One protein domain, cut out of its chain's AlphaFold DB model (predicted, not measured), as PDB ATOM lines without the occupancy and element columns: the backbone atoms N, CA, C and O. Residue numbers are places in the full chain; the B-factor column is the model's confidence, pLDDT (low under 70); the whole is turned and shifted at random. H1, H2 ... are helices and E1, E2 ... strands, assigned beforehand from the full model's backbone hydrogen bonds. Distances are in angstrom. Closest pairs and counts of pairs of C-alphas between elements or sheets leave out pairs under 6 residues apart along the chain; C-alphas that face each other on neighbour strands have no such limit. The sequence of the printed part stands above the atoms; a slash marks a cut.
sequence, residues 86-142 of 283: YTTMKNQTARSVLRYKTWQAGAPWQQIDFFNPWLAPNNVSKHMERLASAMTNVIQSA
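What this domain is: This is residues 86 to 142 of the 283 residues of an uncharacterized protein of Stemphylium lycopersici (UniProt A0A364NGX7). A small hairpin of two strands, E1 and E2, leads through a long link to one helix, H1, which sticks out as an arm with residues 129 to 141. The 57 printed residues hold E1, E2 and H1 in that order, with an antiparallel sheet E1 - E2. The class is mixed, helices and strands, with under half of the residues in named elements. The whole is loose, with a radius of gyration of the C-alphas of 14.4 A, and flat, spanning 40 by 31 by 15 A.

How they stand to each other: Start at residues 87 to 88, which pair antiparallel with residues 97 to 98 of E1, residues 97 to 100. E2, residues 109 to 112, forms a hairpin with E1, antiparallel at 148 degrees; look for N 98 and O 111, 2.9 A apart. H1, residues 124 to 141, is apart from E1, and its every O i to N i+4 pair is within hydrogen-bond range.

Where its parts are: Find C-alpha 97 at (47.610, 17.584, 20.800), where E1 begins. H1 runs 25.6 A from C-alpha 124 to C-alpha 141 at (21.677, 14.046, 39.341).

The domain as a whole: The farthest C-alphas, Asn 91 and Ala 142, are 42.1 A apart. The printed part has no cut, and no printed residue is under 70 in pLDDT.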
ATOM      1  N   TYR A  86      43.406   9.778  19.117       77.31
ATOM      2  CA  TYR A  86      44.859   9.643  19.142       77.31
ATOM      3  C   TYR A  86      45.492  11.008  19.397       77.31
ATOM      4  O   TYR A  86      44.971  12.059  19.012       77.31
ATOM      5  N   THR A  87      46.647  10.994  20.055       82.00
ATOM      6  CA  THR A  87      47.395  12.221  20.320       82.00
ATOM      7  C   THR A  87      48.628  12.286  19.450       82.00
ATOM      8  O   THR A  87      49.291  11.286  19.190       82.00
ATOM      9  N   THR A  88      48.914  13.486  18.961       84.50
ATOM     10  CA  THR A  88      50.095  13.753  18.142       84.50
ATOM     11  C   THR A  88      51.033  14.674  18.905       84.50
ATOM     12  O   THR A  88      50.597  15.624  19.558       84.50
ATOM     13  N   MET A  89      52.329  14.375  18.847       84.12
ATOM     14  CA  MET A  89      53.392  15.157  19.478       84.12
ATOM     15  C   MET A  89      54.499  15.387  18.457       84.12
ATOM     16  O   MET A  89      54.932  14.453  17.788       84.12
ATOM     17  N   LYS A  90      54.972  16.633  18.336       85.38
ATOM     18  CA  LYS A  90      56.085  16.971  17.431       85.38
ATOM     19  C   LYS A  90      57.421  16.404  17.926       85.38
ATOM     20  O   LYS A  90      58.288  16.080  17.125       85.38
ATOM     21  N   ASN A  91      57.595  16.336  19.244       84.19
ATOM     22  CA  ASN A  91      58.768  15.788  19.923       84.19
ATOM     23  C   ASN A  91      58.347  15.276  21.314       84.19
ATOM     24  O   ASN A  91      57.281  15.653  21.794       84.19
ATOM     25  N   GLN A  92      59.185  14.482  21.986       78.62
ATOM     26  CA  GLN A  92      58.917  13.919  23.321       78.62
ATOM     27  C   GLN A  92      58.663  14.983  24.403       78.62
ATOM     28  O   GLN A  92      57.993  14.715  25.392       78.62
ATOM     29  N   THR A  93      59.191  16.193  24.218       81.81
ATOM     30  CA  THR A  93      59.013  17.329  25.136       81.81
ATOM     31  C   THR A  93      57.889  18.279  24.719       81.81
ATOM     32  O   THR A  93      57.560  19.209  25.456       81.81
ATOM     33  N   ALA A  94      57.309  18.088  23.531       84.56
ATOM     34  CA  ALA A  94      56.223  18.924  23.043       84.56
ATOM     35  C   ALA A  94      54.902  18.529  23.717       84.56
ATOM     36  O   ALA A  94      54.686  17.370  24.062       84.56
ATOM     37  N   ARG A  95      53.990  19.493  23.872       83.31
ATOM     38  CA  ARG A  95      52.648  19.212  24.397       83.31
ATOM     39  C   ARG A  95      51.897  18.272  23.456       83.31
ATOM     40  O   ARG A  95      51.977  18.427  22.236       83.31
ATOM     41  N   SER A  96      51.155  17.326  24.026       86.25
ATOM     42  CA  SER A  96      50.294  16.435  23.253       86.25
ATOM     43  C   SER A  96      49.073  17.180  22.740       86.25
ATOM     44  O   SER A  96      48.377  17.837  23.514       86.25
ATOM     45  N   VAL A  97      48.809  17.048  21.443       86.94
ATOM     46  CA  VAL A  97      47.610  17.584  20.800       86.94
ATOM     47  C   VAL A  97      46.656  16.431  20.539       86.94
ATOM     48  O   VAL A  97      47.002  15.501  19.800       86.94
ATOM     49  N   LEU A  98      45.478  16.498  21.149       85.19
ATOM     50  CA  LEU A  98      44.383  15.568  20.919       85.19
ATOM     51  C   LEU A  98      43.710  15.906  19.598       85.19
ATOM     52  O   LEU A  98      43.406  17.072  19.334       85.19
ATOM     53  N   ARG A  99      43.482  14.886  18.777       85.12
ATOM     54  CA  ARG A  99      42.709  15.017  17.546       85.12
ATOM     55  C   ARG A  99      41.369  14.325  17.723       85.12
ATOM     56  O   ARG A  99      41.335  13.164  18.120       85.12
ATOM     57  N   TYR A 100      40.296  15.047  17.427       84.38
ATOM     58  CA  TYR A 100      38.922  14.564  17.537       84.38
ATOM     59  C   TYR A 100      38.116  14.959  16.296       84.38
ATOM     60  O   TYR A 100      38.591  15.739  15.462       84.38
ATOM     61  N   LYS A 101      36.919  14.377  16.147       80.69
ATOM     62  CA  LYS A 101      36.081  14.487  14.939       80.69
ATOM     63  C   LYS A 101      36.796  14.056  13.658       80.69
ATOM     64  O   LYS A 101      36.698  14.690  12.614       80.69
ATOM     65  N   THR A 102      37.535  12.955  13.734       77.56
ATOM     66  CA  THR A 102      38.303  12.416  12.598       77.56
ATOM     67  C   THR A 102      37.430  11.765  11.525       77.56
ATOM     68  O   THR A 102      37.949  11.339  10.501       77.56
ATOM     69  N   TRP A 103      36.131  11.634  11.785       72.50
ATOM     70  CA  TRP A 103      35.135  11.115  10.851       72.50
ATOM     71  C   TRP A 103      34.691  12.165   9.821       72.50
ATOM     72  O   TRP A 103      34.178  11.795   8.772       72.50
ATOM     73  N   GLN A 104      34.902  13.457  10.100       71.19
ATOM     74  CA  GLN A 104      34.579  14.546   9.181       71.19
ATOM     75  C   GLN A 104      35.750  14.762   8.210       71.19
ATOM     76  O   GLN A 104      36.914  14.754   8.629       71.19
ATOM     77  N   ALA A 105      35.477  14.942   6.914       70.44
ATOM     78  CA  ALA A 105      36.551  15.166   5.952       70.44
ATOM     79  C   ALA A 105      37.184  16.548   6.138       70.44
ATOM     80  O   ALA A 105      36.502  17.556   6.312       70.44
ATOM     81  N   GLY A 106      38.513  16.597   6.068       77.44
ATOM     82  CA  GLY A 106      39.292  17.816   6.253       77.44
ATOM     83  C   GLY A 106      40.287  17.705   7.404       77.44
ATOM     84  O   GLY A 106      40.710  16.614   7.794       77.44
ATOM     85  N   ALA A 107      40.724  18.855   7.919       80.81
ATOM     86  CA  ALA A 107      41.622  18.881   9.064       80.81
ATOM     87  C   ALA A 107      40.848  18.479  10.335       80.81
ATOM     88  O   ALA A 107      39.831  19.106  10.637       80.81
ATOM     89  N   PRO A 108      41.322  17.483  11.107       80.25
ATOM     90  CA  PRO A 108      40.667  17.106  12.348       80.25
ATOM     91  C   PRO A 108      40.740  18.261  13.338       80.25
ATOM     92  O   PRO A 108      41.698  19.046  13.340       80.25
ATOM     93  N   TRP A 109      39.752  18.324  14.220       83.94
ATOM     94  CA  TRP A 109      39.744  19.318  15.276       83.94
ATOM     95  C   TRP A 109      40.847  18.989  16.277       83.94
ATOM     96  O   TRP A 109      41.157  17.822  16.536       83.94
ATOM     97  N   GLN A 110      41.479  20.034  16.802       86.94
ATOM     98  CA  GLN A 110      42.659  19.913  17.645       86.94
ATOM     99  C   GLN A 110      42.389  20.558  18.991       86.94
ATOM    100  O   GLN A 110      42.002  21.724  19.058       86.94
ATOM    101  N   GLN A 111      42.645  19.809  20.057       85.06
ATOM    102  CA  GLN A 111      42.613  20.329  21.412       85.06
ATOM    103  C   GLN A 111      44.004  20.206  22.030       85.06
ATOM    104  O   GLN A 111      44.624  19.139  22.023       85.06
ATOM    105  N   ILE A 112      44.524  21.327  22.533       84.81
ATOM    106  CA  ILE A 112      45.758  21.332  23.316       84.81
ATOM    107  C   ILE A 112      45.368  20.989  24.746       84.81
ATOM    108  O   ILE A 112      44.822  21.825  25.466       84.81
ATOM    109  N   ASP A 113      45.664  19.762  25.155       75.94
ATOM    110  CA  ASP A 113      45.311  19.305  26.489       75.94
ATOM    111  C   ASP A 113      46.357  19.728  27.515       75.94
ATOM    112  O   ASP A 113      47.568  19.599  27.315       75.94
ATOM    113  N   PHE A 114      45.876  20.207  28.661       79.88
ATOM    114  CA  PHE A 114      46.724  20.422  29.832       79.88
ATOM    115  C   PHE A 114      47.193  19.092  30.442       79.88
ATOM    116  O   PHE A 114      48.288  19.007  30.992       79.88
ATOM    117  N   PHE A 115      46.365  18.051  30.339       83.56
ATOM    118  CA  PHE A 115      46.626  16.735  30.899       83.56
ATOM    119  C   PHE A 115      46.089  15.648  29.968       83.56
ATOM    120  O   PHE A 115      44.913  15.670  29.617       83.56
ATOM    121  N   ASN A 116      46.941  14.683  29.618       83.56
ATOM    122  CA  ASN A 116      46.585  13.574  28.740       83.56
ATOM    123  C   ASN A 116      46.622  12.238  29.507       83.56
ATOM    124  O   ASN A 116      47.712  11.760  29.843       83.56
ATOM    125  N   PRO A 117      45.461  11.620  29.784       83.44
ATOM    126  CA  PRO A 117      45.389  10.374  30.542       83.44
ATOM    127  C   PRO A 117      45.903   9.157  29.762       83.44
ATOM    128  O   PRO A 117      46.224   8.153  30.390       83.44
ATOM    129  N   TRP A 118      45.992   9.243  28.430       79.31
ATOM    130  CA  TRP A 118      46.334   8.136  27.529       79.31
ATOM    131  C   TRP A 118      47.839   7.924  27.346       79.31
ATOM    132  O   TRP A 118      48.253   6.909  26.791       79.31
ATOM    133  N   LEU A 119      48.667   8.872  27.789       79.94
ATOM    134  CA  LEU A 119      50.122   8.787  27.673       79.94
ATOM    135  C   LEU A 119      50.757   8.274  28.967       79.94
ATOM    136  O   LEU A 119      50.414   8.711  30.067       79.94
ATOM    137  N   ALA A 120      51.749   7.395  28.833       78.62
ATOM    138  CA  ALA A 120      52.625   7.030  29.942       78.62
ATOM    139  C   ALA A 120      53.346   8.286  30.483       78.62
ATOM    140  O   ALA A 120      53.719   9.152  29.689       78.62
ATOM    141  N   PRO A 121      53.564   8.419  31.807       83.12
ATOM    142  CA  PRO A 121      53.386   7.429  32.877       83.12
ATOM    143  C   PRO A 121      52.000   7.461  33.561       83.12
ATOM    144  O   PRO A 121      51.857   6.973  34.683       83.12
ATOM    145  N   ASN A 122      50.982   8.068  32.942       84.62
ATOM    146  CA  ASN A 122      49.680   8.242  33.583       84.62
ATOM    147  C   ASN A 122      48.903   6.921  33.689       84.62
ATOM    148  O   ASN A 122      48.971   6.050  32.825       84.62
ATOM    149  N   ASN A 123      48.142   6.776  34.777       86.69
ATOM    150  CA  ASN A 123      47.329   5.590  35.021       86.69
ATOM    151  C   ASN A 123      45.955   5.735  34.345       86.69
ATOM    152  O   ASN A 123      45.057   6.400  34.875       86.69
ATOM    153  N   VAL A 124      45.807   5.080  33.193       86.00
ATOM    154  CA  VAL A 124      44.565   5.039  32.406       86.00
ATOM    155  C   VAL A 124      43.415   4.426  33.207       86.00
ATOM    156  O   VAL A 124      42.309   4.960  33.192       86.00
ATOM    157  N   SER A 125      43.662   3.359  33.974       87.88
ATOM    158  CA  SER A 125      42.629   2.679  34.769       87.88
ATOM    159  C   SER A 125      41.978   3.624  35.780       87.88
ATOM    160  O   SER A 125      40.754   3.696  35.866       87.88
ATOM    161  N   LYS A 126      42.786   4.428  36.479       88.94
ATOM    162  CA  LYS A 126      42.289   5.441  37.424       88.94
ATOM    163  C   LYS A 126      41.516   6.562  36.724       88.94
ATOM    164  O   LYS A 126      40.594   7.135  37.301       88.94
ATOM    165  N   HIS A 127      41.903   6.915  35.499       89.31
ATOM    166  CA  HIS A 127      41.152   7.887  34.711       89.31
ATOM    167  C   HIS A 127      39.780   7.335  34.299       89.31
ATOM    168  O   HIS A 127      38.777   8.016  34.498       89.31
ATOM    169  N   MET A 128      39.721   6.084  33.831       90.06
ATOM    170  CA  MET A 128      38.467   5.411  33.470       90.06
ATOM    171  C   MET A 128      37.523   5.244  34.664       90.06
ATOM    172  O   MET A 128      36.324   5.470  34.533       90.06
ATOM    173  N   GLU A 129      38.054   4.936  35.849       94.25
ATOM    174  CA  GLU A 129      37.275   4.872  37.092       94.25
ATOM    175  C   GLU A 129      36.616   6.221  37.432       94.25
ATOM    176  O   GLU A 129      35.432   6.293  37.780       94.25
ATOM    177  N   ARG A 130      37.371   7.318  37.289       93.25
ATOM    178  CA  ARG A 130      36.860   8.679  37.509       93.25
ATOM    179  C   ARG A 130      35.827   9.078  36.463       93.25
ATOM    180  O   ARG A 130      34.829   9.691  36.832       93.25
ATOM    181  N   LEU A 131      36.052   8.727  35.197       91.69
ATOM    182  CA  LEU A 131      35.100   8.958  34.111       91.69
ATOM    183  C   LEU A 131      33.774   8.248  34.402       91.69
ATOM    184  O   LEU A 131      32.729   8.894  34.395       91.69
ATOM    185  N   ALA A 132      33.823   6.957  34.743       93.75
ATOM    186  CA  ALA A 132      32.639   6.177  35.089       93.75
ATOM    187  C   ALA A 132      31.885   6.793  36.279       93.75
ATOM    188  O   ALA A 132      30.681   7.021  36.195       93.75
ATOM    189  N   SER A 133      32.604   7.158  37.346       96.06
ATOM    190  CA  SER A 133      32.012   7.800  38.526       96.06
ATOM    191  C   SER A 133      31.343   9.136  38.186       96.06
ATOM    192  O   SER A 133      30.232   9.416  38.636       96.06
ATOM    193  N   ALA A 134      31.995   9.963  37.365       93.88
ATOM    194  CA  ALA A 134      31.441  11.237  36.919       93.88
ATOM    195  C   ALA A 134      30.173  11.034  36.076       93.88
ATOM    196  O   ALA A 134      29.162  11.681  36.341       93.88
ATOM    197  N   MET A 135      30.192  10.097  35.123       90.88
ATOM    198  CA  MET A 135      29.020   9.749  34.318       90.88
ATOM    199  C   MET A 135      27.858   9.268  35.189       90.88
ATOM    200  O   MET A 135      26.736   9.745  35.035       90.88
ATOM    201  N   THR A 136      28.118   8.373  36.146       92.31
ATOM    202  CA  THR A 136      27.103   7.896  37.092       92.31
ATOM    203  C   THR A 136      26.506   9.046  37.899       92.31
ATOM    204  O   THR A 136      25.285   9.132  38.024       92.31
ATOM    205  N   ASN A 137      27.335   9.965  38.398       93.69
ATOM    206  CA  ASN A 137      26.860  11.128  39.143       93.69
ATOM    207  C   ASN A 137      25.986  12.045  38.278       93.69
ATOM    208  O   ASN A 137      24.951  12.520  38.746       93.69
ATOM    209  N   VAL A 138      26.359  12.270  37.016       89.75
ATOM    210  CA  VAL A 138      25.551  13.056  36.070       89.75
ATOM    211  C   VAL A 138      24.203  12.382  35.822       89.75
ATOM    212  O   VAL A 138      23.172  13.034  35.951       89.75
ATOM    213  N   ILE A 139      24.183  11.075  35.552       85.00
ATOM    214  CA  ILE A 139      22.939  10.324  35.320       85.00
ATOM    215  C   ILE A 139      22.036  10.357  36.561       85.00
ATOM    216  O   ILE A 139      20.832  10.572  36.445       85.00
ATOM    217  N   GLN A 140      22.597  10.194  37.763       84.88
ATOM    218  CA  GLN A 140      21.816  10.207  39.004       84.88
ATOM    219  C   GLN A 140      21.273  11.593  39.373       84.88
ATOM    220  O   GLN A 140      20.198  11.680  39.976       84.88
ATOM    221  N   SER A 141      22.025  12.648  39.051       87.81
ATOM    222  CA  SER A 141      21.677  14.046  39.341       87.81
ATOM    223  C   SER A 141      20.845  14.711  38.245       87.81
ATOM    224  O   SER A 141      20.388  15.840  38.435       87.81
ATOM    225  N   ALA A 142      20.628  14.028  37.116       81.69
ATOM    226  CA  ALA A 142      19.890  14.570  35.991       81.69
ATOM    227  C   ALA A 142      18.466  14.992  36.417       81.69
ATOM    228  O   ALA A 142      17.735  14.194  37.013       81.69
TER     229      ALA A 142